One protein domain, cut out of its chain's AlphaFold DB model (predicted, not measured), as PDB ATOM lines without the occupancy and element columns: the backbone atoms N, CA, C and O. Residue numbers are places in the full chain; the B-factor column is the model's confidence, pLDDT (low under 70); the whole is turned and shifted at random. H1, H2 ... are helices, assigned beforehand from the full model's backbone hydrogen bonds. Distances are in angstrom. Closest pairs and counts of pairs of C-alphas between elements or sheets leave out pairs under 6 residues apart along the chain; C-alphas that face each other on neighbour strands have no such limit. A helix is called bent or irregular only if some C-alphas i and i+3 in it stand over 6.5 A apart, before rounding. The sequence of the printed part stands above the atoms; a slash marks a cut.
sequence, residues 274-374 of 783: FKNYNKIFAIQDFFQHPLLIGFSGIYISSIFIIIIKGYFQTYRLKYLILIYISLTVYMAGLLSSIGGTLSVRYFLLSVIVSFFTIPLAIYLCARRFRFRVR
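What this domain is: This is residues 274 to 374 of the 783 residues of an uncharacterized protein of Okeania sp. SIO3B5 (UniProt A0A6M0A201). Long helix H2 packs with H3 and H4, their centres a triangle, in an elongated three-helix body; H4 crosses H2 steeply. Short H1 sits by the beginning of H2, and residues 369 to 374 stick out. The printed part has 101 residues, all helix by class, with four named helices, H1 to H4 in order, and no named strand. It is only just loose, close to compact: radius of gyration of the C-alphas 15.6 A, spans 50 by 27 by 21 A.

Where its parts are: H2, residues 290 to 314, begins at C-alpha 290 (150.185, 120.779, 165.792) and is 34.4 A long. H3, residues 317 to 337, is 30.4 A. H4, residues 344 to 366, is 30.0 A and ends at C-alpha 366 (134.889, 138.145, 151.623); it is irregular, C-alphas 346 and 349 being 7.7 A apart, with a kink of 46 degrees near residue 352. H1 is residues 283 to 286.

How they stand to each other: H2 touches H4, the same way at a steep tilt of 46 degrees; the closest C-alphas, of Ser 302 and Ala 361, are 5.1 A apart. H2, with residues 303 to 311 alone, touches H3 in a hairpin at a shallow 22 degrees, closest C-alphas Tyr 311 and Tyr 319, 5.7 A. H3 and H4, also a hairpin, touch at 34 degrees, only just short of steep, closest C-alphas Gly 333 and Tyr 346, 4.6 A. H1 is close to but not clearly touching H2, closest C-alphas Phe 286 and Ile 293, 7.6 A, and apart from H3 and H4. Every O i to N i+4 pair is within hydrogen-bond range in H3, 19 of 21 in H2 and 15 of 19 in H4; H1 is too short for one.

The domain as a whole: The C-alphas farthest apart, of Phe 274 and Arg 370, are 51.4 A apart. The printed part has no cut and no long link. Confidence is under 70 at residues 274 to 278, 339 to 340 and 368 to 374.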
ATOM      1  N   PHE A 274     155.127 101.574 166.137       60.19
ATOM      2  CA  PHE A 274     155.577 101.862 167.508       60.19
ATOM      3  C   PHE A 274     156.419 103.138 167.666       60.19
ATOM      4  O   PHE A 274     156.818 103.458 168.786       60.19
ATOM      5  N   LYS A 275     156.627 103.919 166.595       54.44
ATOM      6  CA  LYS A 275     157.362 105.194 166.637       54.44
ATOM      7  C   LYS A 275     156.581 106.253 167.431       54.44
ATOM      8  O   LYS A 275     155.448 106.598 167.099       54.44
ATOM      9  N   ASN A 276     157.193 106.734 168.511       54.69
ATOM     10  CA  ASN A 276     156.571 107.563 169.542       54.69
ATOM     11  C   ASN A 276     156.394 109.026 169.109       54.69
ATOM     12  O   ASN A 276     157.292 109.823 169.331       54.69
ATOM     13  N   TYR A 277     155.233 109.341 168.527       54.25
ATOM     14  CA  TYR A 277     154.459 110.583 168.741       54.25
ATOM     15  C   TYR A 277     153.083 110.513 168.048       54.25
ATOM     16  O   TYR A 277     152.167 111.179 168.493       54.25
ATOM     17  N   ASN A 278     152.897 109.660 167.029       64.56
ATOM     18  CA  ASN A 278     151.673 109.550 166.205       64.56
ATOM     19  C   ASN A 278     150.571 108.612 166.741       64.56
ATOM     20  O   ASN A 278     149.726 108.173 165.963       64.56
ATOM     21  N   LYS A 279     150.585 108.225 168.019       75.00
ATOM     22  CA  LYS A 279     149.639 107.224 168.546       75.00
ATOM     23  C   LYS A 279     148.419 107.906 169.154       75.00
ATOM     24  O   LYS A 279     148.571 108.775 170.003       75.00
ATOM     25  N   ILE A 280     147.223 107.464 168.767       78.06
ATOM     26  CA  ILE A 280     145.961 108.018 169.271       78.06
ATOM     27  C   ILE A 280     145.245 106.952 170.103       78.06
ATOM     28  O   ILE A 280     144.506 106.126 169.565       78.06
ATOM     29  N   PHE A 281     145.452 106.969 171.420       77.88
ATOM     30  CA  PHE A 281     144.774 106.085 172.377       77.88
ATOM     31  C   PHE A 281     143.554 106.740 173.024       77.88
ATOM     32  O   PHE A 281     142.698 106.057 173.578       77.88
ATOM     33  N   ALA A 282     143.470 108.064 172.976       76.31
ATOM     34  CA  ALA A 282     142.352 108.860 173.444       76.31
ATOM     35  C   ALA A 282     142.172 110.095 172.551       76.31
ATOM     36  O   ALA A 282     143.095 110.518 171.864       76.31
ATOM     37  N   ILE A 283     140.987 110.715 172.596       75.94
ATOM     38  CA  ILE A 283     140.698 111.939 171.822       75.94
ATOM     39  C   ILE A 283     141.709 113.050 172.139       75.94
ATOM     40  O   ILE A 283     142.120 113.780 171.246       75.94
ATOM     41  N   GLN A 284     142.163 113.135 173.393       77.69
ATOM     42  CA  GLN A 284     143.158 114.121 173.816       77.69
ATOM     43  C   GLN A 284     144.496 114.014 173.062       77.69
ATOM     44  O   GLN A 284     145.175 115.021 172.883       77.69
ATOM     45  N   ASP A 285     144.861 112.819 172.585       78.69
ATOM     46  CA  ASP A 285     146.119 112.594 171.864       78.69
ATOM     47  C   ASP A 285     146.090 113.260 170.478       78.69
ATOM     48  O   ASP A 285     147.125 113.641 169.940       78.69
ATOM     49  N   PHE A 286     144.897 113.511 169.925       76.69
ATOM     50  CA  PHE A 286     144.731 114.280 168.691       76.69
ATOM     51  C   PHE A 286     145.288 115.707 168.821       76.69
ATOM     52  O   PHE A 286     145.867 116.245 167.877       76.69
ATOM     53  N   PHE A 287     145.166 116.304 170.013       77.38
ATOM     54  CA  PHE A 287     145.638 117.662 170.297       77.38
ATOM     55  C   PHE A 287     147.148 117.749 170.562       77.38
ATOM     56  O   PHE A 287     147.659 118.833 170.828       77.38
ATOM     57  N   GLN A 288     147.884 116.642 170.452       77.88
ATOM     58  CA  GLN A 288     149.348 116.643 170.537       77.88
ATOM     59  C   GLN A 288     150.011 116.873 169.166       77.88
ATOM     60  O   GLN A 288     151.228 117.027 169.081       77.88
ATOM     61  N   HIS A 289     149.224 116.932 168.083       78.38
ATOM     62  CA  HIS A 289     149.714 117.045 166.710       78.38
ATOM     63  C   HIS A 289     149.470 118.435 166.101       78.38
ATOM     64  O   HIS A 289     148.436 118.639 165.463       78.38
ATOM     65  N   PRO A 290     150.419 119.387 166.193       80.12
ATOM     66  CA  PRO A 290     150.185 120.779 165.792       80.12
ATOM     67  C   PRO A 290     149.803 120.939 164.315       80.12
ATOM     68  O   PRO A 290     148.899 121.708 163.999       80.12
ATOM     69  N   LEU A 291     150.422 120.176 163.404       76.19
ATOM     70  CA  LEU A 291     150.080 120.212 161.974       76.19
ATOM     71  C   LEU A 291     148.665 119.699 161.701       76.19
ATOM     72  O   LEU A 291     147.936 120.285 160.904       76.19
ATOM     73  N   LEU A 292     148.268 118.620 162.378       78.69
ATOM     74  CA  LEU A 292     146.930 118.069 162.238       78.69
ATOM     75  C   LEU A 292     145.896 119.016 162.836       78.69
ATOM     76  O   LEU A 292     144.870 119.237 162.209       78.69
ATOM     77  N   ILE A 293     146.171 119.614 163.996       83.56
ATOM     78  CA  ILE A 293     145.307 120.624 164.617       83.56
ATOM     79  C   ILE A 293     145.162 121.834 163.698       83.56
ATOM     80  O   ILE A 293     144.044 122.289 163.484       83.56
ATOM     81  N   GLY A 294     146.259 122.324 163.111       83.19
ATOM     82  CA  GLY A 294     146.238 123.439 162.167       83.19
ATOM     83  C   GLY A 294     145.396 123.128 160.929       83.19
ATOM     84  O   GLY A 294     144.467 123.870 160.610       83.19
ATOM     85  N   PHE A 295     145.660 121.992 160.273       86.19
ATOM     86  CA  PHE A 295     144.875 121.544 159.118       86.19
ATOM     87  C   PHE A 295     143.400 121.348 159.481       86.19
ATOM     88  O   PHE A 295     142.524 121.890 158.813       86.19
ATOM     89  N   SER A 296     143.120 120.629 160.567       87.38
ATOM     90  CA  SER A 296     141.762 120.341 161.036       87.38
ATOM     91  C   SER A 296     141.020 121.614 161.414       87.38
ATOM     92  O   SER A 296     139.862 121.768 161.053       87.38
ATOM     93  N   GLY A 297     141.686 122.554 162.084       87.56
ATOM     94  CA  GLY A 297     141.127 123.847 162.458       87.56
ATOM     95  C   GLY A 297     140.701 124.650 161.233       87.56
ATOM     96  O   GLY A 297     139.552 125.085 161.162       87.56
ATOM     97  N   ILE A 298     141.576 124.781 160.230       87.44
ATOM     98  CA  ILE A 298     141.259 125.473 158.970       87.44
ATOM     99  C   ILE A 298     140.147 124.736 158.215       87.44
ATOM    100  O   ILE A 298     139.178 125.352 157.763       87.44
ATOM    101  N   TYR A 299     140.256 123.413 158.103       91.19
ATOM    102  CA  TYR A 299     139.320 122.583 157.357       91.19
ATOM    103  C   TYR A 299     137.916 122.622 157.969       91.19
ATOM    104  O   TYR A 299     136.951 122.963 157.285       91.19
ATOM    105  N   ILE A 300     137.796 122.378 159.272       92.56
ATOM    106  CA  ILE A 300     136.530 122.425 160.011       92.56
ATOM    107  C   ILE A 300     135.948 123.844 159.991       92.56
ATOM    108  O   ILE A 300     134.755 124.005 159.734       92.56
ATOM    109  N   SER A 301     136.775 124.883 160.161       91.06
ATOM    110  CA  SER A 301     136.320 126.278 160.043       91.06
ATOM    111  C   SER A 301     135.744 126.574 158.658       91.06
ATOM    112  O   SER A 301     134.700 127.217 158.551       91.06
ATOM    113  N   SER A 302     136.368 126.058 157.591       91.50
ATOM    114  CA  SER A 302     135.851 126.208 156.226       91.50
ATOM    115  C   SER A 302     134.470 125.560 156.064       91.50
ATOM    116  O   SER A 302     133.567 126.173 155.493       91.50
ATOM    117  N   ILE A 303     134.260 124.375 156.651       93.75
ATOM    118  CA  ILE A 303     132.967 123.681 156.645       93.75
ATOM    119  C   ILE A 303     131.921 124.494 157.412       93.75
ATOM    120  O   ILE A 303     130.830 124.717 156.889       93.75
ATOM    121  N   PHE A 304     132.247 124.998 158.607       93.50
ATOM    122  CA  PHE A 304     131.335 125.847 159.384       93.50
ATOM    123  C   PHE A 304     130.935 127.115 158.627       93.50
ATOM    124  O   PHE A 304     129.755 127.470 158.598       93.50
ATOM    125  N   ILE A 305     131.883 127.775 157.958       89.62
ATOM    126  CA  ILE A 305     131.592 128.935 157.109       89.62
ATOM    127  C   ILE A 305     130.649 128.539 155.968       89.62
ATOM    128  O   ILE A 305     129.678 129.249 155.713       89.62
ATOM    129  N   ILE A 306     130.881 127.405 155.303       90.56
ATOM    130  CA  ILE A 306     130.004 126.917 154.230       90.56
ATOM    131  C   ILE A 306     128.605 126.580 154.769       90.56
ATOM    132  O   ILE A 306     127.621 126.898 154.104       90.56
ATOM    133  N   ILE A 307     128.479 126.018 155.974       91.75
ATOM    134  CA  ILE A 307     127.184 125.778 156.630       91.75
ATOM    135  C   ILE A 307     126.455 127.108 156.877       91.75
ATOM    136  O   ILE A 307     125.321 127.290 156.435       91.75
ATOM    137  N   ILE A 308     127.109 128.061 157.546       89.50
ATOM    138  CA  ILE A 308     126.479 129.311 157.994       89.50
ATOM    139  C   ILE A 308     126.219 130.263 156.823       89.50
ATOM    140  O   ILE A 308     125.115 130.776 156.670       89.50
ATOM    141  N   LYS A 309     127.239 130.534 156.002       84.12
ATOM    142  CA  LYS A 309     127.191 131.527 154.915       84.12
ATOM    143  C   LYS A 309     126.735 130.932 153.588       84.12
ATOM    144  O   LYS A 309     126.145 131.637 152.779       84.12
ATOM    145  N   GLY A 310     127.031 129.661 153.338       82.88
ATOM    146  CA  GLY A 310     126.612 128.973 152.121       82.88
ATOM    147  C   GLY A 310     125.201 128.420 152.270       82.88
ATOM    148  O   GLY A 310     124.272 128.895 151.616       82.88
ATOM    149  N   TYR A 311     125.026 127.426 153.141       87.50
ATOM    150  CA  TYR A 311     123.777 126.683 153.256       87.50
ATOM    151  C   TYR A 311     122.648 127.504 153.883       87.50
ATOM    152  O   TYR A 311     121.661 127.748 153.199       87.50
ATOM    153  N   PHE A 312     122.780 128.001 155.115       87.81
ATOM    154  CA  PHE A 312     121.669 128.690 155.794       87.81
ATOM    155  C   PHE A 312     121.220 130.000 155.125       87.81
ATOM    156  O   PHE A 312     120.102 130.450 155.355       87.81
ATOM    157  N   GLN A 313     122.059 130.611 154.284       83.56
ATOM    158  CA  GLN A 313     121.704 131.844 153.567       83.56
ATOM    159  C   GLN A 313     121.123 131.606 152.173       83.56
ATOM    160  O   GLN A 313     120.418 132.469 151.658       83.56
ATOM    161  N   THR A 314     121.443 130.481 151.527       80.75
ATOM    162  CA  THR A 314     121.032 130.232 150.130       80.75
ATOM    163  C   THR A 314     120.170 128.989 149.951       80.75
ATOM    164  O   THR A 314     119.541 128.843 148.907       80.75
ATOM    165  N   TYR A 315     120.188 128.085 150.930       79.00
ATOM    166  CA  TYR A 315     119.518 126.786 150.952       79.00
ATOM    167  C   TYR A 315     119.738 125.934 149.697       79.00
ATOM    168  O   TYR A 315     118.874 125.175 149.262       79.00
ATOM    169  N   ARG A 316     120.930 126.033 149.100       83.44
ATOM    170  CA  ARG A 316     121.279 125.255 147.907       83.44
ATOM    171  C   ARG A 316     121.819 123.877 148.281       83.44
ATOM    172  O   ARG A 316     122.807 123.772 149.009       83.44
ATOM    173  N   LEU A 317     121.246 122.838 147.670       85.12
ATOM    174  CA  LEU A 317     121.633 121.432 147.852       85.12
ATOM    175  C   LEU A 317     123.133 121.180 147.615       85.12
ATOM    176  O   LEU A 317     123.749 120.399 148.333       85.12
ATOM    177  N   LYS A 318     123.752 121.898 146.670       89.06
ATOM    178  CA  LYS A 318     125.186 121.762 146.370       89.06
ATOM    179  C   LYS A 318     126.106 122.024 147.572       89.06
ATOM    180  O   LYS A 318     127.168 121.414 147.651       89.06
ATOM    181  N   TYR A 319     125.706 122.900 148.503       91.12
ATOM    182  CA  TYR A 319     126.479 123.154 149.721       91.12
ATOM    183  C   TYR A 319     126.331 121.999 150.711       91.12
ATOM    184  O   TYR A 319     127.338 121.571 151.259       91.12
ATOM    185  N   LEU A 320     125.123 121.441 150.881       91.38
ATOM    186  CA  LEU A 320     124.918 120.234 151.698       91.38
ATOM    187  C   LEU A 320     125.725 119.048 151.172       91.38
ATOM    188  O   LEU A 320     126.346 118.350 151.960       91.38
ATOM    189  N   ILE A 321     125.757 118.857 149.851       94.00
ATOM    190  CA  ILE A 321     126.568 117.819 149.207       94.00
ATOM    191  C   ILE A 321     128.057 118.025 149.499       94.00
ATOM    192  O   ILE A 321     128.749 117.088 149.884       94.00
ATOM    193  N   LEU A 322     128.559 119.255 149.361       95.19
ATOM    194  CA  LEU A 322     129.963 119.535 149.651       95.19
ATOM    195  C   LEU A 322     130.291 119.306 151.134       95.19
ATOM    196  O   LEU A 322     131.343 118.751 151.443       95.19
ATOM    197  N   ILE A 323     129.389 119.684 152.046       95.81
ATOM    198  CA  ILE A 323     129.522 119.413 153.485       95.81
ATOM    199  C   ILE A 323     129.526 117.900 153.741       95.81
ATOM    200  O   ILE A 323     130.385 117.419 154.473       95.81
ATOM    201  N   TYR A 324     128.627 117.147 153.103       97.25
ATOM    202  CA  TYR A 324     128.554 115.688 153.197       97.25
ATOM    203  C   TYR A 324     129.870 115.019 152.802       97.25
ATOM    204  O   TYR A 324     130.420 114.237 153.580       97.25
ATOM    205  N   ILE A 325     130.397 115.365 151.624       97.75
ATOM    206  CA  ILE A 325     131.684 114.858 151.143       97.75
ATOM    207  C   ILE A 325     132.776 115.217 152.154       97.75
ATOM    208  O   ILE A 325     133.490 114.333 152.619       97.75
ATOM    209  N   SER A 326     132.862 116.487 152.556       97.00
ATOM    210  CA  SER A 326     133.929 116.987 153.433       97.00
ATOM    211  C   SER A 326     133.950 116.302 154.802       97.00
ATOM    212  O   SER A 326     135.003 115.867 155.266       97.00
ATOM    213  N   LEU A 327     132.785 116.160 155.437       96.69
ATOM    214  CA  LEU A 327     132.660 115.475 156.723       96.69
ATOM    215  C   LEU A 327     132.982 113.985 156.596       96.69
ATOM    216  O   LEU A 327     133.682 113.442 157.448       96.69
ATOM    217  N   THR A 328     132.532 113.340 155.515       97.25
ATOM    218  CA  THR A 328     132.789 111.915 155.273       97.25
ATOM    219  C   THR A 328     134.276 111.634 155.130       97.25
ATOM    220  O   THR A 328     134.804 110.785 155.843       97.25
ATOM    221  N   VAL A 329     134.969 112.348 154.236       95.62
ATOM    222  CA  VAL A 329     136.382 112.062 153.941       95.62
ATOM    223  C   VAL A 329     137.276 112.342 155.143       95.62
ATOM    224  O   VAL A 329     138.239 111.622 155.380       95.62
ATOM    225  N   TYR A 330     136.933 113.358 155.935       94.19
ATOM    226  CA  TYR A 330     137.649 113.683 157.162       94.19
ATOM    227  C   TYR A 330     137.375 112.664 158.276       94.19
ATOM    228  O   TYR A 330     138.308 112.199 158.930       94.19
ATOM    229  N   MET A 331     136.119 112.246 158.456       93.44
ATOM    230  CA  MET A 331     135.752 111.222 159.436       93.44
ATOM    231  C   MET A 331     136.342 109.845 159.094       93.44
ATOM    232  O   MET A 331     136.759 109.140 160.008       93.44
ATOM    233  N   ALA A 332     136.447 109.479 157.813       92.50
ATOM    234  CA  ALA A 332     137.146 108.267 157.373       92.50
ATOM    235  C   ALA A 332     138.634 108.288 157.767       92.50
ATOM    236  O   ALA A 332     139.157 107.304 158.301       92.50
ATOM    237  N   GLY A 333     139.297 109.439 157.592       89.25
ATOM    238  CA  GLY A 333     140.676 109.648 158.036       89.25
ATOM    239  C   GLY A 333     140.843 109.528 159.554       89.25
ATOM    240  O   GLY A 333     141.768 108.865 160.031       89.25
ATOM    241  N   LEU A 334     139.908 110.100 160.320       86.19
ATOM    242  CA  LEU A 334     139.869 109.971 161.780       86.19
ATOM    243  C   LEU A 334     139.664 108.522 162.219       86.19
ATOM    244  O   LEU A 334     140.440 108.021 163.029       86.19
ATOM    245  N   LEU A 335     138.657 107.836 161.675       85.25
ATOM    246  CA  LEU A 335     138.327 106.459 162.041       85.25
ATOM    247  C   LEU A 335     139.500 105.510 161.769       85.25
ATOM    248  O   LEU A 335     139.807 104.670 162.608       85.25
ATOM    249  N   SER A 336     140.200 105.713 160.649       82.00
ATOM    250  CA  SER A 336     141.402 104.950 160.285       82.00
ATOM    251  C   SER A 336     142.609 105.240 161.189       82.00
ATOM    252  O   SER A 336     143.539 104.438 161.251       82.00
ATOM    253  N   SER A 337     142.606 106.376 161.896       79.12
ATOM    254  CA  SER A 337     143.697 106.802 162.787       79.12
ATOM    255  C   SER A 337     143.435 106.479 164.268       79.12
ATOM    256  O   SER A 337     144.383 106.300 165.036       79.12
ATOM    257  N   ILE A 338     142.168 106.407 164.701       73.44
ATOM    258  CA  ILE A 338     141.790 106.173 166.105       73.44
ATOM    259  C   ILE A 338     142.189 104.757 166.552       73.44
ATOM    260  O   ILE A 338     141.745 103.757 165.997       73.44
ATOM    261  N   GLY A 339     142.971 104.671 167.632       62.34
ATOM    262  CA  GLY A 339     143.524 103.420 168.161       62.34
ATOM    263  C   GLY A 339     144.782 102.936 167.436       62.34
ATOM    264  O   GLY A 339     145.323 101.901 167.816       62.34
ATOM    265  N   GLY A 340     145.236 103.664 166.412       68.44
ATOM    266  CA  GLY A 340     146.347 103.280 165.554       68.44
ATOM    267  C   GLY A 340     147.418 104.361 165.456       68.44
ATOM    268  O   GLY A 340     147.836 104.962 166.450       68.44
ATOM    269  N   THR A 341     147.872 104.596 164.226       72.06
ATOM    270  CA  THR A 341     148.899 105.585 163.898       72.06
ATOM    271  C   THR A 341     148.313 106.687 163.033       72.06
ATOM    272  O   THR A 341     147.708 106.424 161.994       72.06
ATOM    273  N   LEU A 342     148.556 107.931 163.430       76.62
ATOM    274  CA  LEU A 342     148.280 109.088 162.607       76.62
ATOM    275  C   LEU A 342     149.178 109.071 161.363       76.62
ATOM    276  O   LEU A 342     150.407 109.122 161.459       76.62
ATOM    277  N   SER A 343     148.550 109.040 160.191       78.19
ATOM    278  CA  SER A 343     149.222 109.124 158.897       78.19
ATOM    279  C   SER A 343     148.462 110.063 157.972       78.19
ATOM    280  O   SER A 343     147.248 109.937 157.811       78.19
ATOM    281  N   VAL A 344     149.189 110.967 157.306       79.62
ATOM    282  CA  VAL A 344     148.630 111.882 156.292       79.62
ATOM    283  C   VAL A 344     147.938 111.108 155.168       79.62
ATOM    284  O   VAL A 344     146.977 111.600 154.586       79.62
ATOM    285  N   ARG A 345     148.368 109.866 154.913       82.75
ATOM    286  CA  ARG A 345     147.789 108.982 153.899       82.75
ATOM    287  C   ARG A 345     146.273 108.813 154.050       82.75
ATOM    288  O   ARG A 345     145.558 108.860 153.057       82.75
ATOM    289  N   TYR A 346     145.776 108.686 155.282       84.69
ATOM    290  CA  TYR A 346     144.342 108.525 155.546       84.69
ATOM    291  C   TYR A 346     143.531 109.812 155.321       84.69
ATOM    292  O   TYR A 346     142.311 109.756 155.210       84.69
ATOM    293  N   PHE A 347     144.198 110.962 155.215       88.81
ATOM    294  CA  PHE A 347     143.584 112.273 154.997       88.81
ATOM    295  C   PHE A 347     143.820 112.818 153.581       88.81
ATOM    296  O   PHE A 347     143.424 113.949 153.303       88.81
ATOM    297  N   LEU A 348     144.431 112.054 152.666       89.38
ATOM    298  CA  LEU A 348     144.753 112.540 151.314       89.38
ATOM    299  C   LEU A 348     143.521 113.067 150.575       89.38
ATOM    300  O   LEU A 348     143.574 114.133 149.966       89.38
ATOM    301  N   LEU A 349     142.380 112.388 150.697       91.25
ATOM    302  CA  LEU A 349     141.149 112.874 150.083       91.25
ATOM    303  C   LEU A 349     140.604 114.136 150.774       91.25
ATOM    304  O   LEU A 349     140.089 115.025 150.100       91.25
ATOM    305  N   SER A 350     140.776 114.284 152.094       93.50
ATOM    306  CA  SER A 350     140.469 115.543 152.790       93.50
ATOM    307  C   SER A 350     141.324 116.694 152.261       93.50
ATOM    308  O   SER A 350     140.805 117.793 152.077       93.50
ATOM    309  N   VAL A 351     142.605 116.443 151.962       90.75
ATOM    310  CA  VAL A 351     143.502 117.429 151.341       90.75
ATOM    311  C   VAL A 351     142.977 117.834 149.961       90.75
ATOM    312  O   VAL A 351     142.865 119.027 149.692       90.75
ATOM    313  N   ILE A 352     142.553 116.884 149.124       90.62
ATOM    314  CA  ILE A 352     141.967 117.182 147.803       90.62
ATOM    315  C   ILE A 352     140.710 118.044 147.936       90.62
ATOM    316  O   ILE A 352     140.598 119.087 147.296       90.62
ATOM    317  N   VAL A 353     139.780 117.651 148.808       95.12
ATOM    318  CA  VAL A 353     138.538 118.402 149.044       95.12
ATOM    319  C   VAL A 353     138.832 119.802 149.605       95.12
ATOM    320  O   VAL A 353     138.122 120.757 149.282       95.12
ATOM    321  N   SER A 354     139.913 119.958 150.379       93.88
ATOM    322  CA  SER A 354     140.320 121.243 150.963       93.88
ATOM    323  C   SER A 354     140.679 122.302 149.916       93.88
ATOM    324  O   SER A 354     140.381 123.481 150.124       93.88
ATOM    325  N   PHE A 355     141.197 121.889 148.750       90.69
ATOM    326  CA  PHE A 355     141.451 122.794 147.623       90.69
ATOM    327  C   PHE A 355     140.169 123.426 147.064       90.69
ATOM    328  O   PHE A 355     140.242 124.442 146.377       90.69
ATOM    329  N   PHE A 356     138.994 122.874 147.380       92.62
ATOM    330  CA  PHE A 356     137.701 123.433 146.992       92.62
ATOM    331  C   PHE A 356     137.004 124.136 148.159       92.62
ATOM    332  O   PHE A 356     136.446 125.220 147.982       92.62
ATOM    333  N   THR A 357     137.028 123.555 149.362       94.56
ATOM    334  CA  THR A 357     136.290 124.104 150.510       94.56
ATOM    335  C   THR A 357     136.930 125.365 151.078       94.56
ATOM    336  O   THR A 357     136.208 126.317 151.377       94.56
ATOM    337  N   ILE A 358     138.262 125.418 151.187       92.50
ATOM    338  CA  ILE A 358     138.963 126.563 151.782       92.50
ATOM    339  C   ILE A 358     138.783 127.825 150.920       92.50
ATOM    340  O   ILE A 358     138.302 128.828 151.456       92.50
ATOM    341  N   PRO A 359     139.054 127.815 149.595       90.06
ATOM    342  CA  PRO A 359     138.835 129.002 148.763       90.06
ATOM    343  C   PRO A 359     137.368 129.439 148.724       90.06
ATOM    344  O   PRO A 359     137.075 130.635 148.765       90.06
ATOM    345  N   LEU A 360     136.430 128.484 148.710       89.19
ATOM    346  CA  LEU A 360     135.001 128.784 148.749       89.19
ATOM    347  C   LEU A 360     134.598 129.467 150.062       89.19
ATOM    348  O   LEU A 360     133.846 130.442 150.037       89.19
ATOM    349  N   ALA A 361     135.101 128.992 151.202       90.31
ATOM    350  CA  ALA A 361     134.851 129.612 152.499       90.31
ATOM    351  C   ALA A 361     135.411 131.042 152.559       90.31
ATOM    352  O   ALA A 361     134.701 131.960 152.977       90.31
ATOM    353  N   ILE A 362     136.637 131.255 152.066       87.81
ATOM    354  CA  ILE A 362     137.247 132.591 151.957       87.81
ATOM    355  C   ILE A 362     136.367 133.509 151.101       87.81
ATOM    356  O   ILE A 362     136.036 134.615 151.529       87.81
ATOM    357  N   TYR A 363     135.915 133.039 149.934       86.12
ATOM    358  CA  TYR A 363     135.020 133.790 149.049       86.12
ATOM    359  C   TYR A 363     133.693 134.169 149.732       86.12
ATOM    360  O   TYR A 363     133.252 135.320 149.650       86.12
ATOM    361  N   LEU A 364     133.062 133.229 150.444       86.31
ATOM    362  CA  LEU A 364     131.804 133.470 151.161       86.31
ATOM    363  C   LEU A 364     131.966 134.487 152.304       86.31
ATOM    364  O   LEU A 364     131.067 135.301 152.527       86.31
ATOM    365  N   CYS A 365     133.107 134.485 152.997       84.75
ATOM    366  CA  CYS A 365     133.437 135.491 154.009       84.75
ATOM    367  C   CYS A 365     133.719 136.868 153.388       84.75
ATOM    368  O   CYS A 365     133.175 137.876 153.850       84.75
ATOM    369  N   ALA A 366     134.508 136.913 152.310       80.50
ATOM    370  CA  ALA A 366     134.889 138.145 151.623       80.50
ATOM    371  C   ALA A 366     133.692 138.885 151.007       80.50
ATOM    372  O   ALA A 366     133.702 140.103 150.935       80.50
ATOM    373  N   ARG A 367     132.613 138.190 150.626       71.38
ATOM    374  CA  ARG A 367     131.389 138.835 150.115       71.38
ATOM    375  C   ARG A 367     130.683 139.731 151.151       71.38
ATOM    376  O   ARG A 367     129.905 140.605 150.773       71.38
ATOM    377  N   ARG A 368     130.903 139.496 152.452       57.44
ATOM    378  CA  ARG A 368     130.224 140.193 153.564       57.44
ATOM    379  C   ARG A 368     130.971 141.448 154.005       57.44
ATOM    380  O   ARG A 368     130.337 142.469 154.258       57.44
ATOM    381  N   PHE A 369     132.290 141.370 154.121       53.50
ATOM    382  CA  PHE A 369     133.104 142.551 154.355       53.50
ATOM    383  C   PHE A 369     133.231 143.266 153.014       53.50
ATOM    384  O   PHE A 369     133.639 142.648 152.043       53.50
ATOM    385  N   ARG A 370     132.919 144.560 152.907       46.62
ATOM    386  CA  ARG A 370     133.181 145.347 151.683       46.62
ATOM    387  C   ARG A 370     134.686 145.487 151.371       46.62
ATOM    388  O   ARG A 370     135.093 146.466 150.752       46.62
ATOM    389  N   PHE A 371     135.525 144.526 151.754       42.19
ATOM    390  CA  PHE A 371     136.789 144.293 151.091       42.19
ATOM    391  C   PHE A 371     136.468 143.956 149.635       42.19
ATOM    392  O   PHE A 371     136.270 142.805 149.252       42.19
ATOM    393  N   ARG A 372     136.437 144.996 148.796       39.78
ATOM    394  CA  ARG A 372     136.756 144.874 147.378       39.78
ATOM    395  C   ARG A 372     138.212 144.416 147.293       39.78
ATOM    396  O   ARG A 372     139.071 145.159 146.834       39.78
ATOM    397  N   VAL A 373     138.508 143.183 147.703       42.22
ATOM    398  CA  VAL A 373     139.608 142.476 147.072       42.22
ATOM    399  C   VAL A 373     139.118 142.312 145.645       42.22
ATOM    400  O   VAL A 373     138.295 141.447 145.345       42.22
ATOM    401  N   ARG A 374     139.545 143.228 144.770       37.41
ATOM    402  CA  ARG A 374     139.607 142.957 143.341       37.41
ATOM    403  C   ARG A 374     140.569 141.775 143.211       37.41
ATOM    404  O   ARG A 374     141.715 141.937 142.824       37.41
TER     405      ARG A 374